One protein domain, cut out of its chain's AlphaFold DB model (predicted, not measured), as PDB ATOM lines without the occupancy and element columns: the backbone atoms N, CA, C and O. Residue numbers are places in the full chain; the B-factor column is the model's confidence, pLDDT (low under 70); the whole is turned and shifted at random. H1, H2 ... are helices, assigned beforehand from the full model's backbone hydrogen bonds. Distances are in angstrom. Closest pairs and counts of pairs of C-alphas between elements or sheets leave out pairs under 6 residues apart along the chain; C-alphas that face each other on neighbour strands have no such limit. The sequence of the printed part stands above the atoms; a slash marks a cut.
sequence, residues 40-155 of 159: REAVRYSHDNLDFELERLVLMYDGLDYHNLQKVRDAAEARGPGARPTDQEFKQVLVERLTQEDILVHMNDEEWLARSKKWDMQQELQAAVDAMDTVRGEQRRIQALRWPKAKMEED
ATOM      1  N   ARG A  40     132.691 168.809 225.758       94.88
ATOM      2  CA  ARG A  40     133.287 169.055 224.435       94.88
ATOM      3  C   ARG A  40     132.334 168.682 223.308       94.88
ATOM      4  O   ARG A  40     132.158 169.462 222.380       94.88
ATOM      5  N   GLU A  41     131.698 167.516 223.399       94.88
ATOM      6  CA  GLU A  41     130.710 167.100 222.399       94.88
ATOM      7  C   GLU A  41     129.465 167.996 222.416       94.88
ATOM      8  O   GLU A  41     128.899 168.264 221.360       94.88
ATOM      9  N   ALA A  42     129.045 168.482 223.585       95.31
ATOM     10  CA  ALA A  42     127.942 169.430 223.688       95.31
ATOM     11  C   ALA A  42     128.291 170.794 223.067       95.31
ATOM     12  O   ALA A  42     127.444 171.370 222.392       95.31
ATOM     13  N   VAL A  43     129.520 171.295 223.258       95.88
ATOM     14  CA  VAL A  43     129.994 172.539 222.623       95.88
ATOM     15  C   VAL A  43     129.986 172.388 221.108       95.88
ATOM     16  O   VAL A  43     129.350 173.200 220.446       95.88
ATOM     17  N   ARG A  44     130.580 171.312 220.567       95.31
ATOM     18  CA  ARG A  44     130.550 171.026 219.118       95.31
ATOM     19  C   ARG A  44     129.125 170.989 218.580       95.31
ATOM     20  O   ARG A  44     128.815 171.673 217.620       95.31
ATOM     21  N   TYR A  45     128.242 170.260 219.260       95.31
ATOM     22  CA  TYR A  45     126.830 170.196 218.889       95.31
ATOM     23  C   TYR A  45     126.157 171.579 218.882       95.31
ATOM     24  O   TYR A  45     125.383 171.888 217.980       95.31
ATOM     25  N   SER A  46     126.442 172.418 219.881       95.19
ATOM     26  CA  SER A  46     125.891 173.773 219.937       95.19
ATOM     27  C   SER A  46     126.447 174.673 218.835       95.19
ATOM     28  O   SER A  46     125.699 175.489 218.302       95.19
ATOM     29  N   HIS A  47     127.736 174.546 218.511       95.06
ATOM     30  CA  HIS A  47     128.379 175.282 217.422       95.06
ATOM     31  C   HIS A  47     127.805 174.864 216.068       95.06
ATOM     32  O   HIS A  47     127.387 175.738 215.318       95.06
ATOM     33  N   ASP A  48     127.670 173.564 215.795       94.06
ATOM     34  CA  ASP A  48     127.078 173.049 214.549       94.06
ATOM     35  C   ASP A  48     125.651 173.593 214.329       94.06
ATOM     36  O   ASP A  48     125.288 174.025 213.234       94.06
ATOM     37  N   ASN A  49     124.831 173.619 215.385       93.38
ATOM     38  CA  ASN A  49     123.479 174.177 215.317       93.38
ATOM     39  C   ASN A  49     123.479 175.693 215.082       93.38
ATOM     40  O   ASN A  49     122.634 176.204 214.343       93.38
ATOM     41  N   LEU A  50     124.400 176.420 215.719       93.44
ATOM     42  CA  LEU A  50     124.535 177.859 215.527       93.44
ATOM     43  C   LEU A  50     124.985 178.186 214.098       93.44
ATOM     44  O   LEU A  50     124.409 179.081 213.485       93.44
ATOM     45  N   ASP A  51     125.946 177.437 213.553       93.12
ATOM     46  CA  ASP A  51     126.419 177.572 212.170       93.12
ATOM     47  C   ASP A  51     125.265 177.402 211.175       93.12
ATOM     48  O   ASP A  51     125.009 178.278 210.349       93.12
ATOM     49  N   PHE A  52     124.460 176.350 211.349       93.25
ATOM     50  CA  PHE A  52     123.272 176.122 210.531       93.25
ATOM     51  C   PHE A  52     122.266 177.288 210.587       93.25
ATOM     52  O   PHE A  52     121.726 177.716 209.561       93.25
ATOM     53  N   GLU A  53     121.986 177.830 211.776       93.75
ATOM     54  CA  GLU A  53     121.057 178.960 211.911       93.75
ATOM     55  C   GLU A  53     121.630 180.267 211.341       93.75
ATOM     56  O   GLU A  53     120.864 181.095 210.832       93.75
ATOM     57  N   LEU A  54     122.955 180.447 211.378       93.94
ATOM     58  CA  LEU A  54     123.652 181.560 210.732       93.94
ATOM     59  C   LEU A  54     123.582 181.452 209.206       93.94
ATOM     60  O   LEU A  54     123.206 182.426 208.553       93.94
ATOM     61  N   GLU A  55     123.850 180.279 208.627       94.00
ATOM     62  CA  GLU A  55     123.680 180.041 207.185       94.00
ATOM     63  C   GLU A  55     122.244 180.345 206.746       94.00
ATOM     64  O   GLU A  55     121.999 181.063 205.769       94.00
ATOM     65  N   ARG A  56     121.267 179.859 207.516       94.31
ATOM     66  CA  ARG A  56     119.852 180.139 207.271       94.31
ATOM     67  C   ARG A  56     119.542 181.634 207.355       94.31
ATOM     68  O   ARG A  56     118.793 182.143 206.521       94.31
ATOM     69  N   LEU A  57     120.108 182.343 208.330       94.75
ATOM     70  CA  LEU A  57     119.948 183.787 208.474       94.75
ATOM     71  C   LEU A  57     120.515 184.545 207.259       94.75
ATOM     72  O   LEU A  57     119.846 185.441 206.740       94.75
ATOM     73  N   VAL A  58     121.688 184.151 206.753       93.88
ATOM     74  CA  VAL A  58     122.289 184.722 205.533       93.88
ATOM     75  C   VAL A  58     121.353 184.564 204.334       93.88
ATOM     76  O   VAL A  58     121.050 185.549 203.658       93.88
ATOM     77  N   LEU A  59     120.803 183.365 204.123       93.56
ATOM     78  CA  LEU A  59     119.834 183.121 203.048       93.56
ATOM     79  C   LEU A  59     118.571 183.983 203.187       93.56
ATOM     80  O   LEU A  59     117.983 184.418 202.193       93.56
ATOM     81  N   MET A  60     118.135 184.243 204.421       94.31
ATOM     82  CA  MET A  60     116.991 185.110 204.685       94.31
ATOM     83  C   MET A  60     117.289 186.579 204.367       94.31
ATOM     84  O   MET A  60     116.429 187.229 203.765       94.31
ATOM     85  N   TYR A  61     118.478 187.086 204.714       94.50
ATOM     86  CA  TYR A  61     118.917 188.426 204.309       94.50
ATOM     87  C   TYR A  61     118.947 188.564 202.790       94.50
ATOM     88  O   TYR A  61     118.321 189.473 202.253       94.50
ATOM     89  N   ASP A  62     119.599 187.636 202.092       91.25
ATOM     90  CA  ASP A  62     119.743 187.708 200.636       91.25
ATOM     91  C   ASP A  62     118.379 187.628 199.931       91.25
ATOM     92  O   ASP A  62     118.108 188.354 198.970       91.25
ATOM     93  N   GLY A  63     117.468 186.797 200.450       91.25
ATOM     94  CA  GLY A  63     116.093 186.729 199.963       91.25
ATOM     95  C   GLY A  63     115.292 188.019 200.188       91.25
ATOM     96  O   GLY A  63     114.456 188.368 199.349       91.25
ATOM     97  N   LEU A  64     115.519 188.725 201.301       91.94
ATOM     98  CA  LEU A  64     114.890 190.019 201.575       91.94
ATOM     99  C   LEU A  64     115.479 191.127 200.694       91.94
ATOM    100  O   LEU A  64     114.714 191.893 200.107       91.94
ATOM    101  N   ASP A  65     116.801 191.167 200.537       90.56
ATOM    102  CA  ASP A  65     117.479 192.119 199.657       90.56
ATOM    103  C   ASP A  65     116.976 191.971 198.220       90.56
ATOM    104  O   ASP A  65     116.523 192.947 197.623       90.56
ATOM    105  N   TYR A  66     116.936 190.745 197.686       90.00
ATOM    106  CA  TYR A  66     116.396 190.489 196.348       90.00
ATOM    107  C   TYR A  66     114.965 191.022 196.187       90.00
ATOM    108  O   TYR A  66     114.655 191.723 195.221       90.00
ATOM    109  N   HIS A  67     114.090 190.734 197.153       90.12
ATOM    110  CA  HIS A  67     112.710 191.213 197.138       90.12
ATOM    111  C   HIS A  67     112.619 192.747 197.187       90.12
ATOM    112  O   HIS A  67     111.808 193.346 196.477       90.12
ATOM    113  N   ASN A  68     113.452 193.401 197.994       91.31
ATOM    114  CA  ASN A  68     113.437 194.852 198.091       91.31
ATOM    115  C   ASN A  68     113.985 195.526 196.823       91.31
ATOM    116  O   ASN A  68     113.397 196.497 196.342       91.31
ATOM    117  N   LEU A  69     115.062 194.989 196.240       90.31
ATOM    118  CA  LEU A  69     115.614 195.456 194.965       90.31
ATOM    119  C   LEU A  69     114.592 195.318 193.830       90.31
ATOM    120  O   LEU A  69     114.461 196.216 192.998       90.31
ATOM    121  N   GLN A  70     113.833 194.219 193.824       89.94
ATOM    122  CA  GLN A  70     112.754 193.988 192.870       89.94
ATOM    123  C   GLN A  70     111.670 195.074 192.974       89.94
ATOM    124  O   GLN A  70     111.331 195.687 191.966       89.94
ATOM    125  N   LYS A  71     111.217 195.411 194.190       90.62
ATOM    126  CA  LYS A  71     110.260 196.513 194.409       90.62
ATOM    127  C   LYS A  71     110.777 197.863 193.923       90.62
ATOM    128  O   LYS A  71     110.020 198.645 193.354       90.62
ATOM    129  N   VAL A  72     112.057 198.146 194.156       92.31
ATOM    130  CA  VAL A  72     112.703 199.377 193.681       92.31
ATOM    131  C   VAL A  72     112.722 199.426 192.150       92.31
ATOM    132  O   VAL A  72     112.450 200.478 191.569       92.31
ATOM    133  N   ARG A  73     112.985 198.293 191.485       89.81
ATOM    134  CA  ARG A  73     112.911 198.195 190.021       89.81
ATOM    135  C   ARG A  73     111.495 198.448 189.510       89.81
ATOM    136  O   ARG A  73     111.325 199.283 188.628       89.81
ATOM    137  N   ASP A  74     110.498 197.802 190.105       90.62
ATOM    138  CA  ASP A  74     109.097 197.939 189.693       90.62
ATOM    139  C   ASP A  74     108.596 199.381 189.882       90.62
ATOM    140  O   ASP A  74     107.952 199.955 189.001       90.62
ATOM    141  N   ALA A  75     108.968 200.024 190.995       90.44
ATOM    142  CA  ALA A  75     108.685 201.437 191.230       90.44
ATOM    143  C   ALA A  75     109.379 202.346 190.202       90.44
ATOM    144  O   ALA A  75     108.811 203.355 189.788       90.44
ATOM    145  N   ALA A  76     110.594 201.998 189.764       91.75
ATOM    146  CA  ALA A  76     111.282 202.746 188.724       91.75
ATOM    147  C   ALA A  76     110.583 202.622 187.370       91.75
ATOM    148  O   ALA A  76     110.334 203.647 186.744       91.75
ATOM    149  N   GLU A  77     110.213 201.411 186.959       90.62
ATOM    150  CA  GLU A  77     109.488 201.156 185.710       90.62
ATOM    151  C   GLU A  77     108.139 201.897 185.671       90.62
ATOM    152  O   GLU A  77     107.771 202.461 184.639       90.62
ATOM    153  N   ALA A  78     107.450 202.006 186.813       92.00
ATOM    154  CA  ALA A  78     106.213 202.777 186.941       92.00
ATOM    155  C   ALA A  78     106.389 204.295 186.714       92.00
ATOM    156  O   ALA A  78     105.420 204.977 186.380       92.00
ATOM    157  N   ARG A  79     107.612 204.841 186.850       91.69
ATOM    158  CA  ARG A  79     107.915 206.253 186.527       91.69
ATOM    159  C   ARG A  79     107.987 206.512 185.021       91.69
ATOM    160  O   ARG A  79     107.901 207.665 184.603       91.69
ATOM    161  N   GLY A  80     108.145 205.470 184.207       90.38
ATOM    162  CA  GLY A  80     108.115 205.561 182.752       90.38
ATOM    163  C   GLY A  80     109.032 204.550 182.055       90.38
ATOM    164  O   GLY A  80     109.977 204.037 182.661       90.38
ATOM    165  N   PRO A  81     108.801 204.281 180.756       86.25
ATOM    166  CA  PRO A  81     109.607 203.335 179.992       86.25
ATOM    167  C   PRO A  81     111.100 203.690 180.028       86.25
ATOM    168  O   PRO A  81     111.495 204.794 179.657       86.25
ATOM    169  N   GLY A  82     111.937 202.746 180.463       83.81
ATOM    170  CA  GLY A  82     113.393 202.920 180.527       83.81
ATOM    171  C   GLY A  82     113.909 203.698 181.742       83.81
ATOM    172  O   GLY A  82     115.124 203.875 181.861       83.81
ATOM    173  N   ALA A  83     113.032 204.130 182.653       88.38
ATOM    174  CA  ALA A  83     113.448 204.689 183.931       88.38
ATOM    175  C   ALA A  83     114.193 203.626 184.754       88.38
ATOM    176  O   ALA A  83     113.757 202.483 184.878       88.38
ATOM    177  N   ARG A  84     115.350 204.005 185.305       88.19
ATOM    178  CA  ARG A  84     116.195 203.127 186.120       88.19
ATOM    179  C   ARG A  84     116.165 203.575 187.577       88.19
ATOM    180  O   ARG A  84     116.053 204.777 187.824       88.19
ATOM    181  N   PRO A  85     116.288 202.647 188.535       89.44
ATOM    182  CA  PRO A  85     116.540 203.026 189.911       89.44
ATOM    183  C   PRO A  85     117.860 203.781 190.060       89.44
ATOM    184  O   PRO A  85     118.816 203.546 189.319       89.44
ATOM    185  N   THR A  86     117.904 204.675 191.037       90.19
ATOM    186  CA  THR A  86     119.117 205.379 191.451       90.19
ATOM    187  C   THR A  86     119.901 204.556 192.472       90.19
ATOM    188  O   THR A  86     119.333 203.761 193.222       90.19
ATOM    189  N   ASP A  87     121.206 204.808 192.581       88.75
ATOM    190  CA  ASP A  87     122.050 204.168 193.601       88.75
ATOM    191  C   ASP A  87     121.560 204.450 195.029       88.75
ATOM    192  O   ASP A  87     121.731 203.628 195.929       88.75
ATOM    193  N   GLN A  88     120.935 205.610 195.252       90.75
ATOM    194  CA  GLN A  88     120.363 205.964 196.547       90.75
ATOM    195  C   GLN A  88     119.126 205.121 196.874       90.75
ATOM    196  O   GLN A  88     119.012 204.650 198.004       90.75
ATOM    197  N   GLU A  89     118.249 204.877 195.895       88.44
ATOM    198  CA  GLU A  89     117.092 203.984 196.054       88.44
ATOM    199  C   GLU A  89     117.543 202.553 196.385       88.44
ATOM    200  O   GLU A  89     116.947 201.908 197.241       88.44
ATOM    201  N   PHE A  90     118.641 202.079 195.786       86.00
ATOM    202  CA  PHE A  90     119.207 200.773 196.125       86.00
ATOM    203  C   PHE A  90     119.827 200.720 197.525       86.00
ATOM    204  O   PHE A  90     119.599 199.761 198.257       86.00
ATOM    205  N   LYS A  91     120.583 201.742 197.941       84.75
ATOM    206  CA  LYS A  91     121.206 201.758 199.278       84.75
ATOM    207  C   LYS A  91     120.187 201.808 200.412       84.75
ATOM    208  O   LYS A  91     120.428 201.230 201.463       84.75
ATOM    209  N   GLN A  92     119.066 202.497 200.208       84.88
ATOM    210  CA  GLN A  92     118.029 202.661 201.230       84.88
ATOM    211  C   GLN A  92     117.262 201.376 201.543       84.88
ATOM    212  O   GLN A  92     116.565 201.326 202.554       84.88
ATOM    213  N   VAL A  93     117.367 200.358 200.688       85.44
ATOM    214  CA  VAL A  93     116.621 199.111 200.853       85.44
ATOM    215  C   VAL A  93     117.450 197.934 201.362       85.44
ATOM    216  O   VAL A  93     116.887 196.860 201.592       85.44
ATOM    217  N   LEU A  94     118.756 198.143 201.550       80.81
ATOM    218  CA  LEU A  94     119.637 197.173 202.190       80.81
ATOM    219  C   LEU A  94     119.337 197.112 203.685       80.81
ATOM    220  O   LEU A  94     119.139 198.137 204.341       80.81
ATOM    221  N   VAL A  95     119.313 195.898 204.216       85.38
ATOM    222  CA  VAL A  95     118.999 195.652 205.622       85.38
ATOM    223  C   VAL A  95     120.286 195.548 206.431       85.38
ATOM    224  O   VAL A  95     121.242 194.900 206.013       85.38
ATOM    225  N   GLU A  96     120.304 196.184 207.602       87.94
ATOM    226  CA  GLU A  96     121.376 196.006 208.583       87.94
ATOM    227  C   GLU A  96     121.463 194.532 208.998       87.94
ATOM    228  O   GLU A  96     120.437 193.911 209.304       87.94
ATOM    229  N   ARG A  97     122.679 193.982 208.959       92.19
ATOM    230  CA  ARG A  97     122.959 192.565 209.198       92.19
ATOM    231  C   ARG A  97     123.682 192.390 210.530       92.19
ATOM    232  O   ARG A  97     124.531 193.214 210.858       92.19
ATOM    233  N   LEU A  98     123.397 191.294 211.234       90.62
ATOM    234  CA  LEU A  98     124.251 190.847 212.333       90.62
ATOM    235  C   LEU A  98     125.666 190.576 211.818       90.62
ATOM    236  O   LEU A  98     125.867 190.064 210.712       90.62
ATOM    237  N   THR A  99     126.637 190.915 212.646       85.62
ATOM    238  CA  THR A  99     128.059 190.748 212.389       85.62
ATOM    239  C   THR A  99     128.653 189.700 213.322       85.62
ATOM    240  O   THR A  99     128.030 189.249 214.281       85.62
ATOM    241  N   GLN A 100     129.899 189.310 213.056       77.38
ATOM    242  CA  GLN A 100     130.631 188.402 213.936       77.38
ATOM    243  C   GLN A 100     130.851 189.000 215.337       77.38
ATOM    244  O   GLN A 100     130.948 188.258 216.308       77.38
ATOM    245  N   GLU A 101     130.888 190.330 215.460       83.44
ATOM    246  CA  GLU A 101     131.016 191.019 216.752       83.44
ATOM    247  C   GLU A 101     129.766 190.842 217.627       83.44
ATOM    248  O   GLU A 101     129.863 190.897 218.852       83.44
ATOM    249  N   ASP A 102     128.616 190.549 217.012       82.31
ATOM    250  CA  ASP A 102     127.359 190.266 217.707       82.31
ATOM    251  C   ASP A 102     127.271 188.807 218.201       82.31
ATOM    252  O   ASP A 102     126.399 188.476 219.004       82.31
ATOM    253  N   ILE A 103     128.175 187.927 217.744       86.69
ATOM    254  CA  ILE A 103     128.204 186.485 218.040       86.69
ATOM    255  C   ILE A 103     129.568 186.112 218.643       86.69
ATOM    256  O   ILE A 103     130.466 185.598 217.976       86.69
ATOM    257  N   LEU A 104     129.732 186.378 219.942       86.19
ATOM    258  CA  LEU A 104     130.987 186.167 220.676       86.19
ATOM    259  C   LEU A 104     131.143 184.713 221.154       86.19
ATOM    260  O   LEU A 104     131.013 184.414 222.340       86.19
ATOM    261  N   VAL A 105     131.415 183.816 220.210       90.12
ATOM    262  CA  VAL A 105     131.554 182.366 220.420       90.12
ATOM    263  C   VAL A 105     132.855 181.898 219.751       90.12
ATOM    264  O   VAL A 105     133.195 182.380 218.668       90.12
ATOM    265  N   HIS A 106     133.589 180.959 220.355       89.06
ATOM    266  CA  HIS A 106     134.814 180.354 219.801       89.06
ATOM    267  C   HIS A 106     134.481 179.331 218.703       89.06
ATOM    268  O   HIS A 106     134.903 178.172 218.744       89.06
ATOM    269  N   MET A 107     133.688 179.762 217.723       84.50
ATOM    270  CA  MET A 107     133.223 178.937 216.616       84.50
ATOM    271  C   MET A 107     134.397 178.266 215.908       84.50
ATOM    272  O   MET A 107     135.335 178.933 215.470       84.50
ATOM    273  N   ASN A 108     134.308 176.944 215.756       81.31
ATOM    274  CA  ASN A 108     135.269 176.117 215.023       81.31
ATOM    275  C   ASN A 108     136.717 176.132 215.573       81.31
ATOM    276  O   ASN A 108     137.629 175.658 214.892       81.31
ATOM    277  N   ASP A 109     136.957 176.617 216.799       89.12
ATOM    278  CA  ASP A 109     138.280 176.580 217.443       89.12
ATOM    279  C   ASP A 109     138.502 175.259 218.207       89.12
ATOM    280  O   ASP A 109     138.384 175.153 219.434       89.12
ATOM    281  N   GLU A 110     138.830 174.207 217.454       90.06
ATOM    282  CA  GLU A 110     139.100 172.870 218.002       90.06
ATOM    283  C   GLU A 110     140.344 172.826 218.909       90.06
ATOM    284  O   GLU A 110     140.419 171.998 219.824       90.06
ATOM    285  N   GLU A 111     141.323 173.717 218.700       91.88
ATOM    286  CA  GLU A 111     142.506 173.797 219.562       91.88
ATOM    287  C   GLU A 111     142.161 174.370 220.936       91.88
ATOM    288  O   GLU A 111     142.601 173.825 221.958       91.88
ATOM    289  N   TRP A 112     141.361 175.438 220.963       94.19
ATOM    290  CA  TRP A 112     140.793 175.982 222.188       94.19
ATOM    291  C   TRP A 112     139.982 174.904 222.900       94.19
ATOM    292  O   TRP A 112     140.300 174.560 224.038       94.19
ATOM    293  N   LEU A 113     139.040 174.255 222.207       92.25
ATOM    294  CA  LEU A 113     138.153 173.254 222.804       92.25
ATOM    295  C   LEU A 113     138.909 172.056 223.407       92.25
ATOM    296  O   LEU A 113     138.539 171.526 224.463       92.25
ATOM    297  N   ALA A 114     139.997 171.625 222.765       90.94
ATOM    298  CA  ALA A 114     140.848 170.558 223.283       90.94
ATOM    299  C   ALA A 114     141.545 170.945 224.602       90.94
ATOM    300  O   ALA A 114     141.748 170.084 225.464       90.94
ATOM    301  N   ARG A 115     141.902 172.224 224.772       93.19
ATOM    302  CA  ARG A 115     142.645 172.758 225.930       93.19
ATOM    303  C   ARG A 115     141.746 173.346 227.021       93.19
ATOM    304  O   ARG A 115     142.205 173.483 228.157       93.19
ATOM    305  N   SER A 116     140.498 173.667 226.694       93.31
ATOM    306  CA  SER A 116     139.524 174.279 227.595       93.31
ATOM    307  C   SER A 116     139.209 173.412 228.804       93.31
ATOM    308  O   SER A 116     139.124 172.179 228.730       93.31
ATOM    309  N   LYS A 117     139.010 174.077 229.944       93.19
ATOM    310  CA  LYS A 117     138.550 173.427 231.171       93.19
ATOM    311  C   LYS A 117     137.028 173.418 231.210       93.19
ATOM    312  O   LYS A 117     136.353 174.150 230.493       93.19
ATOM    313  N   LYS A 118     136.478 172.605 232.111       91.50
ATOM    314  CA  LYS A 118     135.030 172.471 232.312       91.50
ATOM    315  C   LYS A 118     134.292 173.804 232.452       91.50
ATOM    316  O   LYS A 118     133.245 173.972 231.844       91.50
ATOM    317  N   TRP A 119     134.830 174.731 233.244       92.50
ATOM    318  CA  TRP A 119     134.221 176.050 233.423       92.50
ATOM    319  C   TRP A 119     134.159 176.840 232.112       92.50
ATOM    320  O   TRP A 119     133.110 177.382 231.781       92.50
ATOM    321  N   ASP A 120     135.246 176.838 231.340       94.31
ATOM    322  CA  ASP A 120     135.320 177.549 230.061       94.31
ATOM    323  C   ASP A 120     134.302 176.976 229.064       94.31
ATOM    324  O   ASP A 120     133.579 177.723 228.417       94.31
ATOM    325  N   MET A 121     134.153 175.647 229.017       95.00
ATOM    326  CA  MET A 121     133.148 174.990 228.171       95.00
ATOM    327  C   MET A 121     131.705 175.279 228.610       95.00
ATOM    328  O   MET A 121     130.813 175.343 227.772       95.00
ATOM    329  N   GLN A 122     131.449 175.455 229.909       93.88
ATOM    330  CA  GLN A 122     130.124 175.854 230.396       93.88
ATOM    331  C   GLN A 122     129.776 177.287 229.981       93.88
ATOM    332  O   GLN A 122     128.640 177.537 229.581       93.88
ATOM    333  N   GLN A 123     130.744 178.205 230.058       94.75
ATOM    334  CA  GLN A 123     130.571 179.585 229.593       94.75
ATOM    335  C   GLN A 123     130.354 179.634 228.081       94.75
ATOM    336  O   GLN A 123     129.442 180.306 227.617       94.75
ATOM    337  N   GLU A 124     131.128 178.857 227.330       95.75
ATOM    338  CA  GLU A 124     130.994 178.750 225.879       95.75
ATOM    339  C   GLU A 124     129.634 178.187 225.456       95.75
ATOM    340  O   GLU A 124     129.003 178.717 224.549       95.75
ATOM    341  N   LEU A 125     129.135 177.155 226.146       95.12
ATOM    342  CA  LEU A 125     127.783 176.642 225.914       95.12
ATOM    343  C   LEU A 125     126.714 177.706 226.162       95.12
ATOM    344  O   LEU A 125     125.773 177.810 225.380       95.12
ATOM    345  N   GLN A 126     126.849 178.486 227.237       94.50
ATOM    346  CA  GLN A 126     125.913 179.572 227.520       94.50
ATOM    347  C   GLN A 126     125.960 180.640 226.426       94.50
ATOM    348  O   GLN A 126     124.914 181.000 225.894       94.50
ATOM    349  N   ALA A 127     127.160 181.070 226.032       94.31
ATOM    350  CA  ALA A 127     127.350 182.037 224.957       94.31
ATOM    351  C   ALA A 127     126.762 181.540 223.627       94.31
ATOM    352  O   ALA A 127     126.079 182.293 222.938       94.31
ATOM    353  N   ALA A 128     126.958 180.263 223.284       94.31
ATOM    354  CA  ALA A 128     126.399 179.673 222.073       94.31
ATOM    355  C   ALA A 128     124.860 179.603 222.108       94.31
ATOM    356  O   ALA A 128     124.211 179.858 221.093       94.31
ATOM    357  N   VAL A 129     124.256 179.320 223.267       93.19
ATOM    358  CA  VAL A 129     122.793 179.364 223.439       93.19
ATOM    359  C   VAL A 129     122.247 180.789 223.313       93.19
ATOM    360  O   VAL A 129     121.279 181.001 222.582       93.19
ATOM    361  N   ASP A 130     122.892 181.769 223.942       92.94
ATOM    362  CA  ASP A 130     122.492 183.180 223.855       92.94
ATOM    363  C   ASP A 130     122.641 183.722 222.416       92.94
ATOM    364  O   ASP A 130     121.793 184.473 221.915       92.94
ATOM    365  N   ALA A 131     123.687 183.285 221.710       93.50
ATOM    366  CA  ALA A 131     123.898 183.576 220.297       93.50
ATOM    367  C   ALA A 131     122.790 182.979 219.417       93.50
ATOM    368  O   ALA A 131     122.250 183.679 218.558       93.50
ATOM    369  N   MET A 132     122.388 181.722 219.647       92.50
ATOM    370  CA  MET A 132     121.261 181.118 218.923       92.50
ATOM    371  C   MET A 132     119.965 181.912 219.121       92.50
ATOM    372  O   MET A 132     119.219 182.118 218.162       92.50
ATOM    373  N   ASP A 133     119.686 182.379 220.339       91.75
ATOM    374  CA  ASP A 133     118.498 183.193 220.612       91.75
ATOM    375  C   ASP A 133     118.547 184.554 219.906       91.75
ATOM    376  O   ASP A 133     117.530 184.998 219.358       91.75
ATOM    377  N   THR A 134     119.729 185.172 219.839       93.44
ATOM    378  CA  THR A 134     119.978 186.396 219.061       93.44
ATOM    379  C   THR A 134     119.708 186.167 217.572       93.44
ATOM    380  O   THR A 134     118.894 186.878 216.975       93.44
ATOM    381  N   VAL A 135     120.295 185.118 216.985       94.44
ATOM    382  CA  VAL A 135     120.095 184.744 215.574       94.44
ATOM    383  C   VAL A 135     118.621 184.465 215.281       94.44
ATOM    384  O   VAL A 135     118.065 184.994 214.320       94.44
ATOM    385  N   ARG A 136     117.931 183.698 216.130       92.62
ATOM    386  CA  ARG A 136     116.492 183.416 215.974       92.62
ATOM    387  C   ARG A 136     115.634 184.673 216.118       92.62
ATOM    388  O   ARG A 136     114.618 184.810 215.432       92.62
ATOM    389  N   GLY A 137     116.007 185.588 217.012       94.19
ATOM    390  CA  GLY A 137     115.382 186.905 217.139       94.19
ATOM    391  C   GLY A 137     115.472 187.699 215.844       94.19
ATOM    392  O   GLY A 137     114.465 188.219 215.359       94.19
ATOM    393  N   GLU A 138     116.649 187.693 215.241       95.31
ATOM    394  CA  GLU A 138     116.913 188.380 213.991       95.31
ATOM    395  C   GLU A 138     116.194 187.741 212.794       95.31
ATOM    396  O   GLU A 138     115.571 188.435 211.989       95.31
ATOM    397  N   GLN A 139     116.161 186.411 212.719       94.25
ATOM    398  CA  GLN A 139     115.361 185.700 211.722       94.25
ATOM    399  C   GLN A 139     113.878 186.103 211.801       94.25
ATOM    400  O   GLN A 139     113.250 186.363 210.771       94.25
ATOM    401  N   ARG A 140     113.309 186.217 213.012       93.75
ATOM    402  CA  ARG A 140     111.929 186.705 213.200       93.75
ATOM    403  C   ARG A 140     111.759 188.143 212.700       93.75
ATOM    404  O   ARG A 140     110.741 188.444 212.074       93.75
ATOM    405  N   ARG A 141     112.744 189.019 212.931       93.88
ATOM    406  CA  ARG A 141     112.741 190.401 212.420       93.88
ATOM    407  C   ARG A 141     112.706 190.428 210.891       93.88
ATOM    408  O   ARG A 141     111.849 191.096 210.316       93.88
ATOM    409  N   ILE A 142     113.577 189.667 210.229       92.81
ATOM    410  CA  ILE A 142     113.637 189.584 208.759       92.81
ATOM    411  C   ILE A 142     112.345 189.008 208.180       92.81
ATOM    412  O   ILE A 142     111.827 189.536 207.196       92.81
ATOM    413  N   GLN A 143     111.791 187.957 208.796       90.38
ATOM    414  CA  GLN A 143     110.496 187.403 208.385       90.38
ATOM    415  C   GLN A 143     109.403 188.463 208.427       90.38
ATOM    416  O   GLN A 143     108.675 188.598 207.451       90.38
ATOM    417  N   ALA A 144     109.326 189.253 209.499       88.00
ATOM    418  CA  ALA A 144     108.327 190.312 209.624       88.00
ATOM    419  C   ALA A 144     108.496 191.428 208.575       88.00
ATOM    420  O   ALA A 144     107.503 192.002 208.131       88.00
ATOM    421  N   LEU A 145     109.731 191.726 208.157       88.62
ATOM    422  CA  LEU A 145     110.003 192.692 207.087       88.62
ATOM    423  C   LEU A 145     109.594 192.162 205.706       88.62
ATOM    424  O   LEU A 145     109.095 192.921 204.873       88.62
ATOM    425  N   ARG A 146     109.801 190.864 205.452       80.88
ATOM    426  CA  ARG A 146     109.477 190.236 204.165       80.88
ATOM    427  C   ARG A 146     107.991 189.898 204.030       80.88
ATOM    428  O   ARG A 146     107.391 190.202 203.001       80.88
ATOM    429  N   TRP A 147     107.411 189.315 205.075       77.06
ATOM    430  CA  TRP A 147     106.010 188.913 205.191       77.06
ATOM    431  C   TRP A 147     105.387 189.543 206.442       77.06
ATOM    432  O   TRP A 147     105.277 188.898 207.488       77.06
ATOM    433  N   PRO A 148     104.972 190.819 206.373       69.88
ATOM    434  CA  PRO A 148     104.218 191.431 207.457       69.88
ATOM    435  C   PRO A 148     102.944 190.615 207.704       69.88
ATOM    436  O   PRO A 148     102.251 190.288 206.744       69.88
ATOM    437  N   LYS A 149     102.605 190.317 208.965       58.47
ATOM    438  CA  LYS A 149     101.436 189.486 209.330       58.47
ATOM    439  C   LYS A 149     100.133 189.887 208.624       58.47
ATOM    440  O   LYS A 149      99.376 189.016 208.228       58.47
ATOM    441  N   ALA A 150      99.929 191.184 208.387       57.81
ATOM    442  CA  ALA A 150      98.776 191.696 207.645       57.81
ATOM    443  C   ALA A 150      98.661 191.133 206.212       57.81
ATOM    444  O   ALA A 150      97.557 190.899 205.745       57.81
ATOM    445  N   LYS A 151      99.787 190.864 205.535       56.94
ATOM    446  CA  LYS A 151      99.792 190.222 204.212       56.94
ATOM    447  C   LYS A 151      99.530 188.717 204.270       56.94
ATOM    448  O   LYS A 151      98.950 188.183 203.341       56.94
ATOM    449  N   MET A 152      99.951 188.039 205.342       53.41
ATOM    450  CA  MET A 152      99.689 186.602 205.502       53.41
ATOM    451  C   MET A 152      98.202 186.325 205.748       53.41
ATOM    452  O   MET A 152      97.660 185.390 205.177       53.41
ATOM    453  N   GLU A 153      97.533 187.165 206.543       54.25
ATOM    454  CA  GLU A 153      96.087 187.054 206.786       54.25
ATOM    455  C   GLU A 153      95.253 187.411 205.534       54.25
ATOM    456  O   GLU A 153      94.200 186.817 205.310       54.25
ATOM    457  N   GLU A 154      95.720 188.333 204.681       52.69
ATOM    458  CA  GLU A 154      95.097 188.621 203.374       52.69
ATOM    459  C   GLU A 154      95.248 187.456 202.379       52.69
ATOM    460  O   GLU A 154      94.283 187.116 201.696       52.69
ATOM    461  N   ASP A 155      96.417 186.809 202.315       52.91
ATOM    462  CA  ASP A 155      96.642 185.659 201.427       52.91
ATOM    463  C   ASP A 155      95.845 184.414 201.884       52.91
ATOM    464  O   ASP A 155      95.297 183.704 201.044       52.91
TER     465      ASP A 155
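AT A GLANCE: This is residues 40 to 155 of the 159 residues of an uncharacterized protein of Hortaea werneckii (UniProt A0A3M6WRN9). Two long helices, H1 and H4, lie side by side and run the same way; between them the chain folds back from the end of H1 to the beginning of H4, largely as a long stretch without a named element, with the short helices H2 and H3 on its way. Residues 148 to 155, with H5, stick out from this body. The printed part has 116 residues and five named helices, H1 to H5 in chain order, with no named strand; the class is all helix. It is only just loose, close to extended, with a radius of gyration of the C-alphas of 19.7 A and spans of 65 by 33 by 15 A.

IN THESE COORDINATES: Find C-alpha 40 at (133.287, 169.055, 224.435); from there H1, residues 40 to 78, runs 57.2 A to C-alpha 78 at (106.213, 202.777, 186.941). Next come H2, residues 87 to 91, and H3, residues 110 to 115. H4, residues 118 to 146, covers 42.0 A, and H5, residues 149 to 155, ends at C-alpha 155 at (96.642, 185.659, 201.427).

HOW THE PARTS SIT: Look first at H1 and H4, which touch at a shallow tilt of 19 degrees, the same way; their closest C-alphas, those of Val 43 and Leu 125, are 5.7 A apart. H1 only just touches H2, with 3 pairs of C-alphas within 8 A and with its residues 69 to 72 alone; the closest C-alphas are those of Leu 69 and Phe 90, 6.5 A. H3 is close to H4 but not clearly touching, its closest C-alphas being Leu 113 and Met 121, 7.5 A. H4 and H5 meet only through their link. In H1 to H5 every O i to N i+4 pair is within hydrogen-bond range.

THE WHOLE: The C-alphas of Pro 81 and Lys 117, the two farthest apart, are 66.0 A apart. The printed part has no cut, and the link from H2 to H3 is long, 18 residues. Confidence is low, under 70, at residues 148 to 155.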